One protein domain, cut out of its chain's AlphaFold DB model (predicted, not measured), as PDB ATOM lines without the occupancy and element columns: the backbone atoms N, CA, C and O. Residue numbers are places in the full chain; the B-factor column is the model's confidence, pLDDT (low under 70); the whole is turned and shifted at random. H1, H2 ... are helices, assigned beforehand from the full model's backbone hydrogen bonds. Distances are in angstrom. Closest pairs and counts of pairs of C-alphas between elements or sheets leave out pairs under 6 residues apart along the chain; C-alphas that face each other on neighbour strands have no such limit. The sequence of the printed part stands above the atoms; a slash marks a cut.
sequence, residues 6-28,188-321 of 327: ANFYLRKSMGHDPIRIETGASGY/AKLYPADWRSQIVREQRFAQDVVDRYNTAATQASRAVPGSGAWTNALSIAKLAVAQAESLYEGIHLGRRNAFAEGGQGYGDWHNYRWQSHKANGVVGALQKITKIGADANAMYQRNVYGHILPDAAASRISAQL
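What this domain is: This is residues 6 to 28 and 188 to 321 of the 327 residues of an uncharacterized protein of Herbidospora galbida (UniProt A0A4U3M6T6). Two long helices, H2 and H3, fold back on each other as a narrow V-shaped hairpin, and a third long helix, H5, crosses H3 steeply. The short helix H4 packs on both H2 and H3 near the V's open end, the short H1 packs on H5 and H3 towards its closed end, and residues 311 to 317, most of them in H6, stick out alone. The printed part has 157 residues with six named helices, H1 to H6 in order, and no named strand; its class is all helix. It is only just loose, close to compact, with a radius of gyration of the C-alphas of 18.4 A, and its outline is flat, 53 by 46 by 21 A.

How they stand to each other: Start with H1, residues 6 to 13, and look across to H5, residues 282 to 305: they touch, closest at the C-alphas of Leu 10 and Ala 296, 4.8 A apart, at a steep tilt of 55 degrees, opposite ways. Past the cut, H2, residues 193 to 222, and H3, residues 228 to 258, form a helical hairpin at a shallow tilt of 30 degrees, opposite ways; their closest C-alphas, of Ala 216 and Ala 233, are 4.8 A apart. H4, residues 269 to 279, touches residues 251 to 258 of H3, closest at the C-alphas of Arg 255 and Asn 271, 4.9 A apart, at a steep tilt of 56 degrees. Residues 283 to 293 of H5 touch H3 at a steep tilt of 63 degrees; the closest C-alphas, of Glu 245 and Thr 290, are 5.1 A apart. The helix packing is mostly crossed, with 1 of 8 pairs at a shallow tilt. H6, residues 312 to 321, is apart from the other helices. In H1 to H6 every O i to N i+4 pair is within hydrogen-bond range.

Where its parts are: Find C-alpha 6 at (46.738, 21.396, 28.715), where H1 begins; it is 10.8 A long. H2 runs 44.2 A from C-alpha 193 at (55.920, 4.030, -9.577), and H3 runs 45.0 A. H4 spans 15.1 A, H5 34.1 A and H6 14.6 A, ending at C-alpha 321 at (68.131, 44.929, 16.729).

The domain as a whole: The C-alphas farthest apart, of Leu 190 and Ser 227, are 53.7 A apart. Residues 29 to 187 are not printed; C-alphas 28 and 188 are 8.4 A apart across this cut. Of the links printed whole, H2 to H3 and H4 to H5 are tight, H3 to H4 and H5 to H6 short. The mean pLDDT of the printed part is 90.9, and no printed residue is under 70.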
ATOM      1  N   ALA A   6      46.509  21.802  30.100       72.81
ATOM      2  CA  ALA A   6      46.738  21.396  28.715       72.81
ATOM      3  C   ALA A   6      45.531  20.693  28.054       72.81
ATOM      4  O   ALA A   6      45.313  20.845  26.854       72.81
ATOM      5  N   ASN A   7      44.749  19.903  28.799       81.00
ATOM      6  CA  ASN A   7      43.528  19.265  28.293       81.00
ATOM      7  C   ASN A   7      42.412  20.292  28.042       81.00
ATOM      8  O   ASN A   7      41.729  20.205  27.021       81.00
ATOM      9  N   PHE A   8      42.281  21.281  28.930       83.25
ATOM     10  CA  PHE A   8      41.319  22.375  28.783       83.25
ATOM     11  C   PHE A   8      41.541  23.151  27.481       83.25
ATOM     12  O   PHE A   8      40.624  23.304  26.670       83.25
ATOM     13  N   TYR A   9      42.776  23.612  27.250       85.88
ATOM     14  CA  TYR A   9      43.089  24.425  26.075       85.88
ATOM     15  C   TYR A   9      43.002  23.641  24.775       85.88
ATOM     16  O   TYR A   9      42.504  24.183  23.793       85.88
ATOM     17  N   LEU A  10      43.389  22.360  24.777       85.94
ATOM     18  CA  LEU A  10      43.194  21.522  23.602       85.94
ATOM     19  C   LEU A  10      41.715  21.442  23.240       85.94
ATOM     20  O   LEU A  10      41.358  21.775  22.118       85.94
ATOM     21  N   ARG A  11      40.841  21.097  24.193       85.94
ATOM     22  CA  ARG A  11      39.397  21.053  23.938       85.94
ATOM     23  C   ARG A  11      38.862  22.384  23.415       85.94
ATOM     24  O   ARG A  11      38.025  22.381  22.524       85.94
ATOM     25  N   LYS A  12      39.318  23.505  23.975       85.25
ATOM     26  CA  LYS A  12      38.876  24.839  23.554       85.25
ATOM     27  C   LYS A  12      39.288  25.166  22.112       85.25
ATOM     28  O   LYS A  12      38.549  25.870  21.432       85.25
ATOM     29  N   SER A  13      40.428  24.651  21.655       86.00
ATOM     30  CA  SER A  13      40.900  24.810  20.273       86.00
ATOM     31  C   SER A  13      40.296  23.791  19.302       86.00
ATOM     32  O   SER A  13      40.284  24.027  18.095       86.00
ATOM     33  N   MET A  14      39.784  22.663  19.801       84.69
ATOM     34  CA  MET A  14      39.041  21.692  18.999       84.69
ATOM     35  C   MET A  14      37.696  22.315  18.606       84.69
ATOM     36  O   MET A  14      36.753  22.338  19.393       84.69
ATOM     37  N   GLY A  15      37.630  22.871  17.395       77.19
ATOM     38  CA  GLY A  15      36.399  23.421  16.825       77.19
ATOM     39  C   GLY A  15      35.267  22.390  16.715       77.19
ATOM     40  O   GLY A  15      35.430  21.208  17.023       77.19
ATOM     41  N   HIS A  16      34.096  22.841  16.265       74.44
ATOM     42  CA  HIS A  16      32.906  21.988  16.159       74.44
ATOM     43  C   HIS A  16      32.824  21.204  14.846       74.44
ATOM     44  O   HIS A  16      32.206  20.139  14.813       74.44
ATOM     45  N   ASP A  17      33.460  21.706  13.789       87.06
ATOM     46  CA  ASP A  17      33.393  21.091  12.471       87.06
ATOM     47  C   ASP A  17      34.451  19.992  12.313       87.06
ATOM     48  O   ASP A  17      35.622  20.202  12.653       87.06
ATOM     49  N   PRO A  18      34.074  18.815  11.779       92.19
ATOM     50  CA  PRO A  18      35.029  17.754  11.516       92.19
ATOM     51  C   PRO A  18      36.013  18.191  10.432       92.19
ATOM     52  O   PRO A  18      35.629  18.736   9.395       92.19
ATOM     53  N   ILE A  19      37.289  17.886  10.638       95.31
ATOM     54  CA  ILE A  19      38.327  18.134   9.640       95.31
ATOM     55  C   ILE A  19      38.186  17.092   8.535       95.31
ATOM     56  O   ILE A  19      38.066  15.900   8.806       95.31
ATOM     57  N   ARG A  20      38.203  17.537   7.279       95.19
ATOM     58  CA  ARG A  20      38.105  16.671   6.102       95.19
ATOM     59  C   ARG A  20      39.336  16.841   5.225       95.19
ATOM     60  O   ARG A  20      39.882  17.941   5.127       95.19
ATOM     61  N   ILE A  21      39.747  15.749   4.587       95.06
ATOM     62  CA  ILE A  21      40.698  15.794   3.478       95.06
ATOM     63  C   ILE A  21      39.898  16.174   2.232       95.06
ATOM     64  O   ILE A  21      39.116  15.379   1.716       95.06
ATOM     65  N   GLU A  22      40.051  17.419   1.796       92.31
ATOM     66  CA  GLU A  22      39.396  17.963   0.606       92.31
ATOM     67  C   GLU A  22      40.406  18.018  -0.532       92.31
ATOM     68  O   GLU A  22      41.516  18.508  -0.328       92.31
ATOM     69  N   THR A  23      40.033  17.533  -1.721       89.44
ATOM     70  CA  THR A  23      40.908  17.566  -2.898       89.44
ATOM     71  C   THR A  23      41.469  18.970  -3.101       89.44
ATOM     72  O   THR A  23      40.720  19.937  -3.232       89.44
ATOM     73  N   GLY A  24      42.796  19.071  -3.109       85.69
ATOM     74  CA  GLY A  24      43.497  20.321  -3.353       85.69
ATOM     75  C   GLY A  24      43.844  20.499  -4.827       85.69
ATOM     76  O   GLY A  24      43.319  19.825  -5.711       85.69
ATOM     77  N   ALA A  25      44.772  21.413  -5.097       82.25
ATOM     78  CA  ALA A  25      45.249  21.690  -6.446       82.25
ATOM     79  C   ALA A  25      46.776  21.805  -6.476       82.25
ATOM     80  O   ALA A  25      47.394  22.457  -5.627       82.25
ATOM     81  N   SER A  26      47.394  21.197  -7.487       85.62
ATOM     82  CA  SER A  26      48.799  21.412  -7.821       85.62
ATOM     83  C   SER A  26      48.992  21.402  -9.332       85.62
ATOM     84  O   SER A  26      48.714  20.401  -9.987       85.62
ATOM     85  N   GLY A  27      49.546  22.492  -9.869       85.00
ATOM     86  CA  GLY A  27      49.919  22.574 -11.281       85.00
ATOM     87  C   GLY A  27      51.139  21.727 -11.660       85.00
ATOM     88  O   GLY A  27      51.453  21.607 -12.836       85.00
ATOM     89  N   TYR A  28      51.822  21.117 -10.685       88.50
ATOM     90  CA  TYR A  28      53.040  20.329 -10.900       88.50
ATOM     91  C   TYR A  28      52.826  19.102 -11.799       88.50
ATOM     92  O   TYR A  28      53.723  18.721 -12.547       88.50
ATOM     93  N   ALA A 188      53.328  13.344 -14.587       88.75
ATOM     94  CA  ALA A 188      53.286  12.318 -13.545       88.75
ATOM     95  C   ALA A 188      54.028  11.034 -13.956       88.75
ATOM     96  O   ALA A 188      54.466  10.270 -13.090       88.75
ATOM     97  N   LYS A 189      54.221  10.808 -15.263       89.75
ATOM     98  CA  LYS A 189      54.999   9.684 -15.810       89.75
ATOM     99  C   LYS A 189      56.510   9.834 -15.660       89.75
ATOM    100  O   LYS A 189      57.209   8.842 -15.824       89.75
ATOM    101  N   LEU A 190      57.010  11.027 -15.335       91.19
ATOM    102  CA  LEU A 190      58.438  11.241 -15.081       91.19
ATOM    103  C   LEU A 190      58.909  10.572 -13.787       91.19
ATOM    104  O   LEU A 190      60.102  10.333 -13.623       91.19
ATOM    105  N   TYR A 191      57.981  10.274 -12.878       93.00
ATOM    106  CA  TYR A 191      58.313   9.814 -11.539       93.00
ATOM    107  C   TYR A 191      58.164   8.296 -11.386       93.00
ATOM    108  O   TYR A 191      57.224   7.705 -11.947       93.00
ATOM    109  N   PRO A 192      59.049   7.671 -10.587       95.00
ATOM    110  CA  PRO A 192      58.978   6.256 -10.245       95.00
ATOM    111  C   PRO A 192      57.603   5.808  -9.716       95.00
ATOM    112  O   PRO A 192      56.850   6.564  -9.098       95.00
ATOM    113  N   ALA A 193      57.228   4.555  -9.983       93.50
ATOM    114  CA  ALA A 193      55.920   4.030  -9.577       93.50
ATOM    115  C   ALA A 193      55.811   3.777  -8.062       93.50
ATOM    116  O   ALA A 193      54.728   3.912  -7.492       93.50
ATOM    117  N   ASP A 194      56.923   3.452  -7.412       96.31
ATOM    118  CA  ASP A 194      57.036   3.283  -5.963       96.31
ATOM    119  C   ASP A 194      56.751   4.587  -5.201       96.31
ATOM    120  O   ASP A 194      56.106   4.538  -4.151       96.31
ATOM    121  N   TRP A 195      57.111   5.746  -5.766       97.12
ATOM    122  CA  TRP A 195      56.757   7.065  -5.232       97.12
ATOM    123  C   TRP A 195      55.239   7.219  -5.123       97.12
ATOM    124  O   TRP A 195      54.722   7.534  -4.051       97.12
ATOM    125  N   ARG A 196      54.498   6.890  -6.192       94.44
ATOM    126  CA  ARG A 196      53.021   6.874  -6.171       94.44
ATOM    127  C   ARG A 196      52.488   5.937  -5.091       94.44
ATOM    128  O   ARG A 196      51.592   6.312  -4.334       94.44
ATOM    129  N   SER A 197      53.040   4.727  -4.987       95.81
ATOM    130  CA  SER A 197      52.629   3.766  -3.959       95.81
ATOM    131  C   SER A 197      52.881   4.282  -2.538       95.81
ATOM    132  O   SER A 197      52.067   4.029  -1.648       95.81
ATOM    133  N   GLN A 198      53.971   5.018  -2.309       97.31
ATOM    134  CA  GLN A 198      54.257   5.639  -1.019       97.31
ATOM    135  C   GLN A 198      53.264   6.752  -0.680       97.31
ATOM    136  O   GLN A 198      52.751   6.764   0.437       97.31
ATOM    137  N   ILE A 199      52.913   7.614  -1.639       97.38
ATOM    138  CA  ILE A 199      51.883   8.645  -1.435       97.38
ATOM    139  C   ILE A 199      50.544   8.028  -1.047       97.38
ATOM    140  O   ILE A 199      49.911   8.505  -0.111       97.38
ATOM    141  N   VAL A 200      50.134   6.933  -1.694       96.88
ATOM    142  CA  VAL A 200      48.889   6.233  -1.335       96.88
ATOM    143  C   VAL A 200      48.930   5.713   0.106       96.88
ATOM    144  O   VAL A 200      47.934   5.817   0.822       96.88
ATOM    145  N   ARG A 201      50.068   5.172   0.565       97.88
ATOM    146  CA  ARG A 201      50.222   4.724   1.962       97.88
ATOM    147  C   ARG A 201      50.143   5.891   2.943       97.88
ATOM    148  O   ARG A 201      49.430   5.798   3.937       97.88
ATOM    149  N   GLU A 202      50.839   6.985   2.653       97.88
ATOM    150  CA  GLU A 202      50.829   8.179   3.502       97.88
ATOM    151  C   GLU A 202      49.454   8.850   3.537       97.88
ATOM    152  O   GLU A 202      49.033   9.306   4.594       97.88
ATOM    153  N   GLN A 203      48.719   8.849   2.424       97.56
ATOM    154  CA  GLN A 203      47.349   9.354   2.369       97.56
ATOM    155  C   GLN A 203      46.407   8.533   3.259       97.56
ATOM    156  O   GLN A 203      45.596   9.114   3.975       97.56
ATOM    157  N   ARG A 204      46.531   7.197   3.264       98.19
ATOM    158  CA  ARG A 204      45.759   6.335   4.179       98.19
ATOM    159  C   ARG A 204      46.098   6.622   5.637       98.19
ATOM    160  O   ARG A 204      45.198   6.814   6.441       98.19
ATOM    161  N   PHE A 205      47.385   6.731   5.960       98.31
ATOM    162  CA  PHE A 205      47.807   7.069   7.316       98.31
ATOM    163  C   PHE A 205      47.302   8.458   7.752       98.31
ATOM    164  O   PHE A 205      46.830   8.615   8.874       98.31
ATOM    165  N   ALA A 206      47.338   9.455   6.863       98.38
ATOM    166  CA  ALA A 206      46.773  10.774   7.131       98.38
ATOM    167  C   ALA A 206      45.259  10.707   7.381       98.38
ATOM    168  O   ALA A 206      44.774  11.334   8.321       98.38
ATOM    169  N   GLN A 207      44.528   9.911   6.596       98.38
ATOM    170  CA  GLN A 207      43.101   9.666   6.811       98.38
ATOM    171  C   GLN A 207      42.845   9.051   8.197       98.38
ATOM    172  O   GLN A 207      42.038   9.585   8.953       98.38
ATOM    173  N   ASP A 208      43.612   8.032   8.597       98.44
ATOM    174  CA  ASP A 208      43.500   7.412   9.926       98.44
ATOM    175  C   ASP A 208      43.791   8.401  11.070       98.44
ATOM    176  O   ASP A 208      43.214   8.316  12.157       98.44
ATOM    177  N   VAL A 209      44.726   9.338  10.874       98.38
ATOM    178  CA  VAL A 209      45.006  10.414  11.841       98.38
ATOM    179  C   VAL A 209      43.821  11.378  11.942       98.38
ATOM    180  O   VAL A 209      43.383  11.680  13.053       98.38
ATOM    181  N   VAL A 210      43.274  11.819  10.806       98.19
ATOM    182  CA  VAL A 210      42.113  12.722  10.748       98.19
ATOM    183  C   VAL A 210      40.881  12.080  11.395       98.19
ATOM    184  O   VAL A 210      40.224  12.711  12.223       98.19
ATOM    185  N   ASP A 211      40.601  10.812  11.097       98.12
ATOM    186  CA  ASP A 211      39.445  10.097  11.645       98.12
ATOM    187  C   ASP A 211      39.570   9.878  13.155       98.12
ATOM    188  O   ASP A 211      38.604  10.090  13.900       98.12
ATOM    189  N   ARG A 212      40.772   9.530  13.641       97.69
ATOM    190  CA  ARG A 212      41.046   9.439  15.084       97.69
ATOM    191  C   ARG A 212      40.872  10.782  15.774       97.69
ATOM    192  O   ARG A 212      40.239  10.828  16.829       97.69
ATOM    193  N   TYR A 213      41.380  11.860  15.180       97.94
ATOM    194  CA  TYR A 213      41.201  13.208  15.707       97.94
ATOM    195  C   TYR A 213      39.710  13.579  15.801       97.94
ATOM    196  O   TYR A 213      39.239  13.931  16.881       97.94
ATOM    197  N   ASN A 214      38.945  13.434  14.715       97.56
ATOM    198  CA  ASN A 214      37.520  13.789  14.676       97.56
ATOM    199  C   ASN A 214      36.678  12.950  15.651       97.56
ATOM    200  O   ASN A 214      35.787  13.469  16.333       97.56
ATOM    201  N   THR A 215      36.977  11.652  15.748       96.94
ATOM    202  CA  THR A 215      36.322  10.740  16.694       96.94
ATOM    203  C   THR A 215      36.596  11.170  18.129       96.94
ATOM    204  O   THR A 215      35.665  11.307  18.924       96.94
ATOM    205  N   ALA A 216      37.858  11.448  18.451       96.44
ATOM    206  CA  ALA A 216      38.269  11.918  19.765       96.44
ATOM    207  C   ALA A 216      37.653  13.283  20.114       96.44
ATOM    208  O   ALA A 216      37.161  13.458  21.226       96.44
ATOM    209  N   ALA A 217      37.601  14.219  19.163       95.38
ATOM    210  CA  ALA A 217      36.954  15.522  19.324       95.38
ATOM    211  C   ALA A 217      35.474  15.376  19.695       95.38
ATOM    212  O   ALA A 217      34.991  15.979  20.655       95.38
ATOM    213  N   THR A 218      34.769  14.507  18.970       95.06
ATOM    214  CA  THR A 218      33.347  14.224  19.189       95.06
ATOM    215  C   THR A 218      33.103  13.516  20.522       95.06
ATOM    216  O   THR A 218      32.153  13.827  21.239       95.06
ATOM    217  N   GLN A 219      33.952  12.553  20.885       94.81
ATOM    218  CA  GLN A 219      33.850  11.858  22.169       94.81
ATOM    219  C   GLN A 219      34.129  12.798  23.334       94.81
ATOM    220  O   GLN A 219      33.373  12.805  24.306       94.81
ATOM    221  N   ALA A 220      35.174  13.622  23.223       93.56
ATOM    222  CA  ALA A 220      35.474  14.636  24.211       93.56
ATOM    223  C   ALA A 220      34.255  15.543  24.365       93.56
ATOM    224  O   ALA A 220      33.746  15.649  25.478       93.56
ATOM    225  N   SER A 221      33.738  16.135  23.277       91.31
ATOM    226  CA  SER A 221      32.641  17.111  23.328       91.31
ATOM    227  C   SER A 221      31.400  16.595  24.066       91.31
ATOM    228  O   SER A 221      30.829  17.344  24.859       91.31
ATOM    229  N   ARG A 222      31.063  15.310  23.892       92.38
ATOM    230  CA  ARG A 222      29.927  14.628  24.537       92.38
ATOM    231  C   ARG A 222      30.188  14.164  25.974       92.38
ATOM    232  O   ARG A 222      29.237  14.002  26.733       92.38
ATOM    233  N   ALA A 223      31.438  13.902  26.348       93.00
ATOM    234  CA  ALA A 223      31.780  13.402  27.675       93.00
ATOM    235  C   ALA A 223      31.760  14.512  28.740       93.00
ATOM    236  O   ALA A 223      32.125  15.661  28.475       93.00
ATOM    237  N   VAL A 224      31.406  14.142  29.976       91.19
ATOM    238  CA  VAL A 224      31.455  15.045  31.137       91.19
ATOM    239  C   VAL A 224      32.906  15.495  31.374       91.19
ATOM    240  O   VAL A 224      33.776  14.622  31.503       91.19
ATOM    241  N   PRO A 225      33.198  16.810  31.448       89.56
ATOM    242  CA  PRO A 225      34.542  17.315  31.723       89.56
ATOM    243  C   PRO A 225      35.170  16.686  32.972       89.56
ATOM    244  O   PRO A 225      34.505  16.497  33.988       89.56
ATOM    245  N   GLY A 226      36.448  16.310  32.885       84.38
ATOM    246  CA  GLY A 226      37.178  15.651  33.975       84.38
ATOM    247  C   GLY A 226      36.849  14.167  34.203       84.38
ATOM    248  O   GLY A 226      37.499  13.528  35.029       84.38
ATOM    249  N   SER A 227      35.890  13.584  33.472       91.50
ATOM    250  CA  SER A 227      35.625  12.137  33.522       91.50
ATOM    251  C   SER A 227      36.747  11.311  32.868       91.50
ATOM    252  O   SER A 227      37.570  11.825  32.100       91.50
ATOM    253  N   GLY A 228      36.767   9.998  33.131       92.75
ATOM    254  CA  GLY A 228      37.701   9.072  32.478       92.75
ATOM    255  C   GLY A 228      37.524   9.031  30.956       92.75
ATOM    256  O   GLY A 228      38.506   9.118  30.224       92.75
ATOM    257  N   ALA A 229      36.275   9.005  30.475       93.50
ATOM    258  CA  ALA A 229      35.961   9.048  29.045       93.50
ATOM    259  C   ALA A 229      36.476  10.336  28.382       93.50
ATOM    260  O   ALA A 229      37.080  10.291  27.313       93.50
ATOM    261  N   TRP A 230      36.298  11.474  29.054       92.06
ATOM    262  CA  TRP A 230      36.792  12.768  28.591       92.06
ATOM    263  C   TRP A 230      38.322  12.818  28.532       92.06
ATOM    264  O   TRP A 230      38.900  13.220  27.523       92.06
ATOM    265  N   THR A 231      38.990  12.342  29.584       91.38
ATOM    266  CA  THR A 231      40.459  12.302  29.660       91.38
ATOM    267  C   THR A 231      41.054  11.373  28.599       91.38
ATOM    268  O   THR A 231      42.051  11.721  27.962       91.38
ATOM    269  N   ASN A 232      40.426  10.217  28.366       94.69
ATOM    270  CA  ASN A 232      40.836   9.277  27.328       94.69
ATOM    271  C   ASN A 232      40.685   9.888  25.927       94.69
ATOM    272  O   ASN A 232      41.634   9.872  25.147       94.69
ATOM    273  N   ALA A 233      39.535  10.507  25.635       95.56
ATOM    274  CA  ALA A 233      39.299  11.169  24.355       95.56
ATOM    275  C   ALA A 233      40.342  12.265  24.076       95.56
ATOM    276  O   ALA A 233      40.917  12.313  22.993       95.56
ATOM    277  N   LEU A 234      40.676  13.097  25.067       94.38
ATOM    278  CA  LEU A 234      41.707  14.125  24.892       94.38
ATOM    279  C   LEU A 234      43.119  13.555  24.740       94.38
ATOM    280  O   LEU A 234      43.928  14.130  24.017       94.38
ATOM    281  N   SER A 235      43.417  12.419  25.366       94.69
ATOM    282  CA  SER A 235      44.701  11.736  25.171       94.69
ATOM    283  C   SER A 235      44.835  11.203  23.739       94.69
ATOM    284  O   SER A 235      45.882  11.374  23.115       94.69
ATOM    285  N   ILE A 236      43.755  10.646  23.179       96.56
ATOM    286  CA  ILE A 236      43.700  10.218  21.772       96.56
ATOM    287  C   ILE A 236      43.853  11.424  20.836       96.56
ATOM    288  O   ILE A 236      44.631  11.365  19.886       96.56
ATOM    289  N   ALA A 237      43.166  12.534  21.124       96.06
ATOM    290  CA  ALA A 237      43.287  13.762  20.342       96.06
ATOM    291  C   ALA A 237      44.723  14.309  20.341       96.06
ATOM    292  O   ALA A 237      45.240  14.646  19.280       96.06
ATOM    293  N   LYS A 238      45.393  14.343  21.502       95.25
ATOM    294  CA  LYS A 238      46.806  14.751  21.617       95.25
ATOM    295  C   LYS A 238      47.727  13.886  20.767       95.25
ATOM    296  O   LYS A 238      48.588  14.416  20.073       95.25
ATOM    297  N   LEU A 239      47.534  12.567  20.799       96.69
ATOM    298  CA  LEU A 239      48.317  11.649  19.976       96.69
ATOM    299  C   LEU A 239      48.089  11.900  18.479       96.69
ATOM    300  O   LEU A 239      49.051  11.931  17.717       96.69
ATOM    301  N   ALA A 240      46.838  12.115  18.063       97.81
ATOM    302  CA  ALA A 240      46.517  12.431  16.674       97.81
ATOM    303  C   ALA A 240      47.132  13.772  16.232       97.81
ATOM    304  O   ALA A 240      47.659  13.856  15.126       97.81
ATOM    305  N   VAL A 241      47.144  14.787  17.105       96.81
ATOM    306  CA  VAL A 241      47.828  16.068  16.856       96.81
ATOM    307  C   VAL A 241      49.327  15.864  16.649       96.81
ATOM    308  O   VAL A 241      49.852  16.308  15.635       96.81
ATOM    309  N   ALA A 242      50.003  15.130  17.537       96.31
ATOM    310  CA  ALA A 242      51.438  14.865  17.407       96.31
ATOM    311  C   ALA A 242      51.781  14.070  16.131       96.31
ATOM    312  O   ALA A 242      52.792  14.321  15.476       96.31
ATOM    313  N   GLN A 243      50.927  13.116  15.742       98.19
ATOM    314  CA  GLN A 243      51.083  12.367  14.490       98.19
ATOM    315  C   GLN A 243      50.867  13.252  13.258       98.19
ATOM    316  O   GLN A 243      51.611  13.125  12.283       98.19
ATOM    317  N   ALA A 244      49.871  14.143  13.300       97.81
ATOM    318  CA  ALA A 244      49.611  15.087  12.222       97.81
ATOM    319  C   ALA A 244      50.772  16.069  12.048       97.81
ATOM    320  O   ALA A 244      51.228  16.266  10.926       97.81
ATOM    321  N   GLU A 245      51.285  16.611  13.153       96.94
ATOM    322  CA  GLU A 245      52.446  17.497  13.184       96.94
ATOM    323  C   GLU A 245      53.683  16.804  12.612       96.94
ATOM    324  O   GLU A 245      54.276  17.303  11.662       96.94
ATOM    325  N   SER A 246      54.018  15.604  13.095       97.56
ATOM    326  CA  SER A 246      55.175  14.851  12.598       97.56
ATOM    327  C   SER A 246      55.101  14.574  11.091       97.56
ATOM    328  O   SER A 246      56.091  14.749  10.375       97.56
ATOM    329  N   LEU A 247      53.928  14.175  10.581       97.75
ATOM    330  CA  LEU A 247      53.746  13.928   9.152       97.75
ATOM    331  C   LEU A 247      53.791  15.225   8.337       97.75
ATOM    332  O   LEU A 247      54.450  15.263   7.297       97.75
ATOM    333  N   TYR A 248      53.111  16.274   8.806       97.38
ATOM    334  CA  TYR A 248      53.098  17.585   8.164       97.38
ATOM    335  C   TYR A 248      54.508  18.161   8.059       97.38
ATOM    336  O   TYR A 248      54.935  18.487   6.954       97.38
ATOM    337  N   GLU A 249      55.256  18.203   9.162       94.75
ATOM    338  CA  GLU A 249      56.632  18.702   9.188       94.75
ATOM    339  C   GLU A 249      57.551  17.846   8.315       94.75
ATOM    340  O   GLU A 249      58.334  18.375   7.531       94.75
ATOM    341  N   GLY A 250      57.398  16.519   8.336       96.38
ATOM    342  CA  GLY A 250      58.148  15.641   7.439       96.38
ATOM    343  C   GLY A 250      57.890  15.924   5.950       96.38
ATOM    344  O   GLY A 250      58.798  15.789   5.126       96.38
ATOM    345  N   ILE A 251      56.663  16.300   5.577       96.06
ATOM    346  CA  ILE A 251      56.308  16.691   4.203       96.06
ATOM    347  C   ILE A 251      56.811  18.115   3.899       96.06
ATOM    348  O   ILE A 251      57.400  18.348   2.841       96.06
ATOM    349  N   HIS A 252      56.610  19.057   4.820       92.38
ATOM    350  CA  HIS A 252      56.923  20.476   4.659       92.38
ATOM    351  C   HIS A 252      58.431  20.758   4.664       92.38
ATOM    352  O   HIS A 252      58.959  21.319   3.701       92.38
ATOM    353  N   LEU A 253      59.148  20.300   5.694       90.94
ATOM    354  CA  LEU A 253      60.604  20.426   5.797       90.94
ATOM    355  C   LEU A 253      61.310  19.603   4.721       90.94
ATOM    356  O   LEU A 253      62.311  20.048   4.165       90.94
ATOM    357  N   GLY A 254      60.746  18.448   4.353       92.94
ATOM    358  CA  GLY A 254      61.222  17.686   3.204       92.94
ATOM    359  C   GLY A 254      61.262  18.548   1.942       92.94
ATOM    360  O   GLY A 254      62.280  18.587   1.254       92.94
ATOM    361  N   ARG A 255      60.184  19.287   1.635       93.19
ATOM    362  CA  ARG A 255      60.178  20.183   0.468       93.19
ATOM    363  C   ARG A 255      61.257  21.253   0.560       93.19
ATOM    364  O   ARG A 255      61.853  21.573  -0.461       93.19
ATOM    365  N   ARG A 256      61.517  21.804   1.747       89.00
ATOM    366  CA  ARG A 256      62.620  22.757   1.934       89.00
ATOM    367  C   ARG A 256      63.958  22.134   1.527       89.00
ATOM    368  O   ARG A 256      64.719  22.778   0.814       89.00
ATOM    369  N   ASN A 257      64.193  20.877   1.900       89.56
ATOM    370  CA  ASN A 257      65.415  20.145   1.557       89.56
ATOM    371  C   ASN A 257      65.540  19.864   0.052       89.56
ATOM    372  O   ASN A 257      66.645  19.916  -0.476       89.56
ATOM    373  N   ALA A 258      64.427  19.647  -0.662       91.75
ATOM    374  CA  ALA A 258      64.450  19.494  -2.122       91.75
ATOM    375  C   ALA A 258      65.050  20.712  -2.847       91.75
ATOM    376  O   ALA A 258      65.654  20.551  -3.904       91.75
ATOM    377  N   PHE A 259      64.901  21.915  -2.282       89.12
ATOM    378  CA  PHE A 259      65.439  23.173  -2.822       89.12
ATOM    379  C   PHE A 259      66.617  23.710  -1.990       89.12
ATOM    380  O   PHE A 259      66.892  24.909  -2.002       89.12
ATOM    381  N   ALA A 260      67.297  22.846  -1.234       85.75
ATOM    382  CA  ALA A 260      68.528  23.181  -0.525       85.75
ATOM    383  C   ALA A 260      69.765  22.722  -1.317       85.75
ATOM    384  O   ALA A 260      69.658  22.022  -2.328       85.75
ATOM    385  N   GLU A 261      70.947  23.094  -0.828       80.00
ATOM    386  CA  GLU A 261      72.215  22.569  -1.329       80.00
ATOM    387  C   GLU A 261      72.235  21.035  -1.159       80.00
ATOM    388  O   GLU A 261      72.112  20.521  -0.050       80.00
ATOM    389  N   GLY A 262      72.308  20.303  -2.276       84.38
ATOM    390  CA  GLY A 262      72.229  18.834  -2.325       84.38
ATOM    391  C   GLY A 262      70.858  18.250  -2.703       84.38
ATOM    392  O   GLY A 262      70.779  17.066  -3.031       84.38
ATOM    393  N   GLY A 263      69.795  19.060  -2.711       88.19
ATOM    394  CA  GLY A 263      68.480  18.659  -3.220       88.19
ATOM    395  C   GLY A 263      68.431  18.585  -4.752       88.19
ATOM    396  O   GLY A 263      69.272  19.162  -5.438       88.19
ATOM    397  N   GLN A 264      67.432  17.886  -5.302       90.94
ATOM    398  CA  GLN A 264      67.241  17.722  -6.757       90.94
ATOM    399  C   GLN A 264      66.138  18.626  -7.344       90.94
ATOM    400  O   GLN A 264      65.689  18.440  -8.481       90.94
ATOM    401  N   GLY A 265      65.666  19.606  -6.567       89.81
ATOM    402  CA  GLY A 265      64.688  20.605  -6.982       89.81
ATOM    403  C   GLY A 265      63.400  19.996  -7.531       89.81
ATOM    404  O   GLY A 265      62.668  19.282  -6.842       89.81
ATOM    405  N   TYR A 266      63.113  20.284  -8.803       87.56
ATOM    406  CA  TYR A 266      61.915  19.798  -9.492       87.56
ATOM    407  C   TYR A 266      61.762  18.275  -9.427       87.56
ATOM    408  O   TYR A 266      60.660  17.795  -9.166       87.56
ATOM    409  N   GLY A 267      62.851  17.538  -9.661       90.44
ATOM    410  CA  GLY A 267      62.864  16.078  -9.755       90.44
ATOM    411  C   GLY A 267      63.018  15.360  -8.416       90.44
ATOM    412  O   GLY A 267      63.159  14.143  -8.405       90.44
ATOM    413  N   ASP A 268      63.025  16.090  -7.302       95.06
ATOM    414  CA  ASP A 268      63.263  15.540  -5.971       95.06
ATOM    415  C   ASP A 268      62.031  14.822  -5.398       95.06
ATOM    416  O   ASP A 268      60.896  15.298  -5.529       95.06
ATOM    417  N   TRP A 269      62.258  13.709  -4.689       95.88
ATOM    418  CA  TRP A 269      61.205  12.962  -3.991       95.88
ATOM    419  C   TRP A 269      60.417  13.849  -3.033       95.88
ATOM    420  O   TRP A 269      59.190  13.780  -2.990       95.88
ATOM    421  N   HIS A 270      61.087  14.697  -2.260       96.75
ATOM    422  CA  HIS A 270      60.404  15.500  -1.263       96.75
ATOM    423  C   HIS A 270      59.531  16.589  -1.891       96.75
ATOM    424  O   HIS A 270      58.458  16.898  -1.365       96.75
ATOM    425  N   ASN A 271      59.940  17.135  -3.040       94.94
ATOM    426  CA  ASN A 271      59.093  18.041  -3.803       94.94
ATOM    427  C   ASN A 271      57.898  17.292  -4.407       94.94
ATOM    428  O   ASN A 271      56.765  17.737  -4.230       94.94
ATOM    429  N   TYR A 272      58.117  16.125  -5.025       96.12
ATOM    430  CA  TYR A 272      57.032  15.265  -5.505       96.12
ATOM    431  C   TYR A 272      56.027  14.956  -4.388       96.12
ATOM    432  O   TYR A 272      54.827  15.185  -4.549       96.12
ATOM    433  N   ARG A 273      56.521  14.530  -3.220       97.06
ATOM    434  CA  ARG A 273      55.724  14.204  -2.035       97.06
ATOM    435  C   ARG A 273      54.861  15.371  -1.584       97.06
ATOM    436  O   ARG A 273      53.666  15.191  -1.351       97.06
ATOM    437  N   TRP A 274      55.431  16.571  -1.509       96.38
ATOM    438  CA  TRP A 274      54.659  17.772  -1.213       96.38
ATOM    439  C   TRP A 274      53.585  18.042  -2.265       96.38
ATOM    440  O   TRP A 274      52.436  18.296  -1.912       96.38
ATOM    441  N   GLN A 275      53.932  18.003  -3.553       94.31
ATOM    442  CA  GLN A 275      52.993  18.341  -4.624       94.31
ATOM    443  C   GLN A 275      51.840  17.338  -4.700       94.31
ATOM    444  O   GLN A 275      50.692  17.740  -4.885       94.31
ATOM    445  N   SER A 276      52.119  16.053  -4.480       96.25
ATOM    446  CA  SER A 276      51.101  15.009  -4.376       96.25
ATOM    447  C   SER A 276      50.174  15.222  -3.183       96.25
ATOM    448  O   SER A 276      48.957  15.175  -3.355       96.25
ATOM    449  N   HIS A 277      50.719  15.522  -1.999       97.25
ATOM    450  CA  HIS A 277      49.898  15.762  -0.806       97.25
ATOM    451  C   HIS A 277      49.176  17.114  -0.807       97.25
ATOM    452  O   HIS A 277      48.160  17.288  -0.135       97.25
ATOM    453  N   LYS A 278      49.670  18.083  -1.584       93.94
ATOM    454  CA  LYS A 278      48.940  19.313  -1.897       93.94
ATOM    455  C   LYS A 278      47.755  19.008  -2.814       93.94
ATOM    456  O   LYS A 278      46.658  19.483  -2.550       93.94
ATOM    457  N   ALA A 279      47.958  18.204  -3.861       92.50
ATOM    458  CA  ALA A 279      46.907  17.841  -4.812       92.50
ATOM    459  C   ALA A 279      45.796  16.990  -4.176       92.50
ATOM    460  O   ALA A 279      44.620  17.216  -4.438       92.50
ATOM    461  N   ASN A 280      46.138  16.034  -3.310       95.12
ATOM    462  CA  ASN A 280      45.146  15.162  -2.673       95.12
ATOM    463  C   ASN A 280      44.514  15.752  -1.391       95.12
ATOM    464  O   ASN A 280      43.660  15.097  -0.802       95.12
ATOM    465  N   GLY A 281      44.930  16.946  -0.946       95.50
ATOM    466  CA  GLY A 281      44.357  17.620   0.226       95.50
ATOM    467  C   GLY A 281      44.980  17.291   1.583       95.50
ATOM    468  O   GLY A 281      44.643  17.934   2.581       95.50
ATOM    469  N   VAL A 282      45.892  16.317   1.650       97.56
ATOM    470  CA  VAL A 282      46.498  15.845   2.904       97.56
ATOM    471  C   VAL A 282      47.206  16.980   3.643       97.56
ATOM    472  O   VAL A 282      46.988  17.148   4.840       97.56
ATOM    473  N   VAL A 283      47.993  17.809   2.942       95.81
ATOM    474  CA  VAL A 283      48.714  18.936   3.573       95.81
ATOM    475  C   VAL A 283      47.746  19.874   4.298       95.81
ATOM    476  O   VAL A 283      48.009  20.252   5.437       95.81
ATOM    477  N   GLY A 284      46.615  20.215   3.673       95.12
ATOM    478  CA  GLY A 284      45.636  21.136   4.251       95.12
ATOM    479  C   GLY A 284      44.953  20.574   5.500       95.12
ATOM    480  O   GLY A 284      44.781  21.289   6.485       95.12
ATOM    481  N   ALA A 285      44.595  19.288   5.492       97.00
ATOM    482  CA  ALA A 285      43.979  18.639   6.650       97.00
ATOM    483  C   ALA A 285      44.953  18.509   7.831       97.00
ATOM    484  O   ALA A 285      44.597  18.855   8.959       97.00
ATOM    485  N   LEU A 286      46.191  18.068   7.575       97.50
ATOM    486  CA  LEU A 286      47.213  17.950   8.616       97.50
ATOM    487  C   LEU A 286      47.560  19.318   9.210       97.50
ATOM    488  O   LEU A 286      47.593  19.452  10.427       97.50
ATOM    489  N   GLN A 287      47.716  20.349   8.371       95.94
ATOM    490  CA  GLN A 287      47.990  21.714   8.826       95.94
ATOM    491  C   GLN A 287      46.901  22.239   9.773       95.94
ATOM    492  O   GLN A 287      47.222  22.863  10.784       95.94
ATOM    493  N   LYS A 288      45.618  21.970   9.481       95.88
ATOM    494  CA  LYS A 288      44.500  22.338  10.369       95.88
ATOM    495  C   LYS A 288      44.634  21.668  11.743       95.88
ATOM    496  O   LYS A 288      44.483  22.348  12.754       95.88
ATOM    497  N   ILE A 289      44.956  20.371  11.796       95.88
ATOM    498  CA  ILE A 289      45.154  19.643  13.063       95.88
ATOM    499  C   ILE A 289      46.373  20.184  13.826       95.88
ATOM    500  O   ILE A 289      46.267  20.474  15.018       95.88
ATOM    501  N   THR A 290      47.510  20.367  13.151       94.81
ATOM    502  CA  THR A 290      48.732  20.924  13.754       94.81
ATOM    503  C   THR A 290      48.470  22.307  14.347       94.81
ATOM    504  O   THR A 290      48.851  22.580  15.486       94.81
ATOM    505  N   LYS A 291      47.732  23.166  13.628       94.00
ATOM    506  CA  LYS A 291      47.347  24.497  14.113       94.00
ATOM    507  C   LYS A 291      46.524  24.436  15.401       94.00
ATOM    508  O   LYS A 291      46.753  25.243  16.291       94.00
ATOM    509  N   ILE A 292      45.613  23.473  15.536       93.31
ATOM    510  CA  ILE A 292      44.818  23.297  16.762       93.31
ATOM    511  C   ILE A 292      45.720  22.976  17.961       93.31
ATOM    512  O   ILE A 292      45.533  23.545  19.039       93.31
ATOM    513  N   GLY A 293      46.726  22.116  17.768       92.12
ATOM    514  CA  GLY A 293      47.750  21.835  18.776       92.12
ATOM    515  C   GLY A 293      48.558  23.073  19.163       92.12
ATOM    516  O   GLY A 293      48.696  23.381  20.350       92.12
ATOM    517  N   ALA A 294      49.036  23.817  18.164       90.56
ATOM    518  CA  ALA A 294      49.798  25.045  18.366       90.56
ATOM    519  C   ALA A 294      48.978  26.128  19.091       90.56
ATOM    520  O   ALA A 294      49.460  26.719  20.058       90.56
ATOM    521  N   ASP A 295      47.723  26.344  18.687       90.62
ATOM    522  CA  ASP A 295      46.817  27.314  19.307       90.62
ATOM    523  C   ASP A 295      46.523  26.927  20.768       90.62
ATOM    524  O   ASP A 295      46.552  27.781  21.656       90.62
ATOM    525  N   ALA A 296      46.315  25.634  21.051       89.06
ATOM    526  CA  ALA A 296      46.137  25.135  22.416       89.06
ATOM    527  C   ALA A 296      47.371  25.388  23.298       89.06
ATOM    528  O   ALA A 296      47.239  25.852  24.434       89.06
ATOM    529  N   ASN A 297      48.573  25.133  22.774       87.62
ATOM    530  CA  ASN A 297      49.825  25.406  23.479       87.62
ATOM    531  C   ASN A 297      50.037  26.913  23.705       87.62
ATOM    532  O   ASN A 297      50.375  27.332  24.809       87.62
ATOM    533  N   ALA A 298      49.762  27.748  22.702       86.56
ATOM    534  CA  ALA A 298      49.855  29.199  22.822       86.56
ATOM    535  C   ALA A 298      48.882  29.756  23.879       86.56
ATOM    536  O   ALA A 298      49.241  30.638  24.660       86.56
ATOM    537  N   MET A 299      47.654  29.230  23.944       85.94
ATOM    538  CA  MET A 299      46.674  29.607  24.968       85.94
ATOM    539  C   MET A 299      47.112  29.184  26.372       85.94
ATOM    540  O   MET A 299      46.967  29.970  27.308       85.94
ATOM    541  N   TYR A 300      47.690  27.987  26.502       85.69
ATOM    542  CA  TYR A 300      48.292  27.524  27.747       85.69
ATOM    543  C   TYR A 300      49.424  28.453  28.201       85.69
ATOM    544  O   TYR A 300      49.393  28.946  29.327       85.69
ATOM    545  N   GLN A 301      50.374  28.770  27.317       85.19
ATOM    546  CA  GLN A 301      51.499  29.650  27.639       85.19
ATOM    547  C   GLN A 301      51.048  31.051  28.049       85.19
ATOM    548  O   GLN A 301      51.493  31.549  29.076       85.19
ATOM    549  N   ARG A 302      50.108  31.666  27.318       86.50
ATOM    550  CA  ARG A 302      49.563  32.980  27.704       86.50
ATOM    551  C   ARG A 302      48.916  32.955  29.083       86.50
ATOM    552  O   ARG A 302      49.023  33.933  29.812       86.50
ATOM    553  N   ASN A 303      48.237  31.867  29.440       84.25
ATOM    554  CA  ASN A 303      47.596  31.766  30.744       84.25
ATOM    555  C   ASN A 303      48.597  31.536  31.883       84.25
ATOM    556  O   ASN A 303      48.432  32.123  32.945       84.25
ATOM    557  N   VAL A 304      49.624  30.716  31.658       82.38
ATOM    558  CA  VAL A 304      50.608  30.360  32.692       82.38
ATOM    559  C   VAL A 304      51.709  31.414  32.836       82.38
ATOM    560  O   VAL A 304      52.108  31.726  33.953       82.38
ATOM    561  N   TYR A 305      52.189  31.977  31.727       81.62
ATOM    562  CA  TYR A 305      53.348  32.877  31.683       81.62
ATOM    563  C   TYR A 305      52.983  34.341  31.381       81.62
ATOM    564  O   TYR A 305      53.854  35.208  31.384       81.62
ATOM    565  N   GLY A 306      51.717  34.649  31.081       81.75
ATOM    566  CA  GLY A 306      51.263  35.999  30.709       81.75
ATOM    567  C   GLY A 306      51.640  36.434  29.286       81.75
ATOM    568  O   GLY A 306      51.149  37.449  28.800       81.75
ATOM    569  N   HIS A 307      52.473  35.661  28.590       79.25
ATOM    570  CA  HIS A 307      52.891  35.884  27.208       79.25
ATOM    571  C   HIS A 307      53.211  34.545  26.528       79.25
ATOM    572  O   HIS A 307      53.322  33.509  27.184       79.25
ATOM    573  N   ILE A 308      53.317  34.556  25.196       80.56
ATOM    574  CA  ILE A 308      53.886  33.424  24.453       80.56
ATOM    575  C   ILE A 308      55.397  33.522  24.600       80.56
ATOM    576  O   ILE A 308      55.955  34.598  24.383       80.56
ATOM    577  N   LEU A 309      56.044  32.417  24.959       75.19
ATOM    578  CA  LEU A 309      57.497  32.392  25.032       75.19
ATOM    579  C   LEU A 309      58.049  32.496  23.601       75.19
ATOM    580  O   LEU A 309      57.684  31.660  22.768       75.19
ATOM    581  N   PRO A 310      58.872  33.512  23.287       73.38
ATOM    582  CA  PRO A 310      59.508  33.593  21.983       73.38
ATOM    583  C   PRO A 310      60.408  32.376  21.784       73.38
ATOM    584  O   PRO A 310      61.010  31.865  22.733       73.38
ATOM    585  N   ASP A 311      60.521  31.912  20.543       76.62
ATOM    586  CA  ASP A 311      61.559  30.941  20.233       76.62
ATOM    587  C   ASP A 311      62.957  31.582  20.373       76.62
ATOM    588  O   ASP A 311      63.127  32.807  20.482       76.62
ATOM    589  N   ALA A 312      63.982  30.730  20.426       74.25
ATOM    590  CA  ALA A 312      65.356  31.174  20.641       74.25
ATOM    591  C   ALA A 312      65.859  32.110  19.525       74.25
ATOM    592  O   ALA A 312      66.649  33.013  19.801       74.25
ATOM    593  N   ALA A 313      65.391  31.928  18.285       73.50
ATOM    594  CA  ALA A 313      65.811  32.736  17.145       73.50
ATOM    595  C   ALA A 313      65.185  34.138  17.199       73.50
ATOM    596  O   ALA A 313      65.897  35.134  17.108       73.50
ATOM    597  N   ALA A 314      63.878  34.232  17.450       74.19
ATOM    598  CA  ALA A 314      63.170  35.498  17.616       74.19
ATOM    599  C   ALA A 314      63.749  36.328  18.774       74.19
ATOM    600  O   ALA A 314      63.933  37.540  18.647       74.19
ATOM    601  N   SER A 315      64.099  35.664  19.882       78.44
ATOM    602  CA  SER A 315      64.746  36.307  21.033       78.44
ATOM    603  C   SER A 315      66.114  36.889  20.670       78.44
ATOM    604  O   SER A 315      66.421  38.026  21.032       78.44
ATOM    605  N   ARG A 316      66.925  36.134  19.917       81.00
ATOM    606  CA  ARG A 316      68.249  36.566  19.451       81.00
ATOM    607  C   ARG A 316      68.159  37.771  18.512       81.00
ATOM    608  O   ARG A 316      68.841  38.765  18.751       81.00
ATOM    609  N   ILE A 317      67.277  37.711  17.513       81.44
ATOM    610  CA  ILE A 317      67.071  38.796  16.539       81.44
ATOM    611  C   ILE A 317      66.627  40.083  17.250       81.44
ATOM    612  O   ILE A 317      67.168  41.158  16.991       81.44
ATOM    613  N   SER A 318      65.672  39.988  18.182       78.75
ATOM    614  CA  SER A 318      65.177  41.153  18.926       78.75
ATOM    615  C   SER A 318      66.268  41.815  19.780       78.75
ATOM    616  O   SER A 318      66.373  43.045  19.796       78.75
ATOM    617  N   ALA A 319      67.120  41.020  20.435       77.50
ATOM    618  CA  ALA A 319      68.254  41.531  21.202       77.50
ATOM    619  C   ALA A 319      69.287  42.246  20.309       77.50
ATOM    620  O   ALA A 319      69.773  43.321  20.652       77.50
ATOM    621  N   GLN A 320      69.592  41.696  19.131       80.06
ATOM    622  CA  GLN A 320      70.548  42.305  18.197       80.06
ATOM    623  C   GLN A 320      70.030  43.628  17.613       80.06
ATOM    624  O   GLN A 320      70.780  44.601  17.533       80.06
ATOM    625  N   LEU A 321      68.741  43.704  17.264       79.19
ATOM    626  CA  LEU A 321      68.131  44.929  16.729       79.19
ATOM    627  C   LEU A 321      68.056  46.064  17.759       79.19
ATOM    628  O   LEU A 321      68.152  47.233  17.392       79.19
TER     629      LEU A 321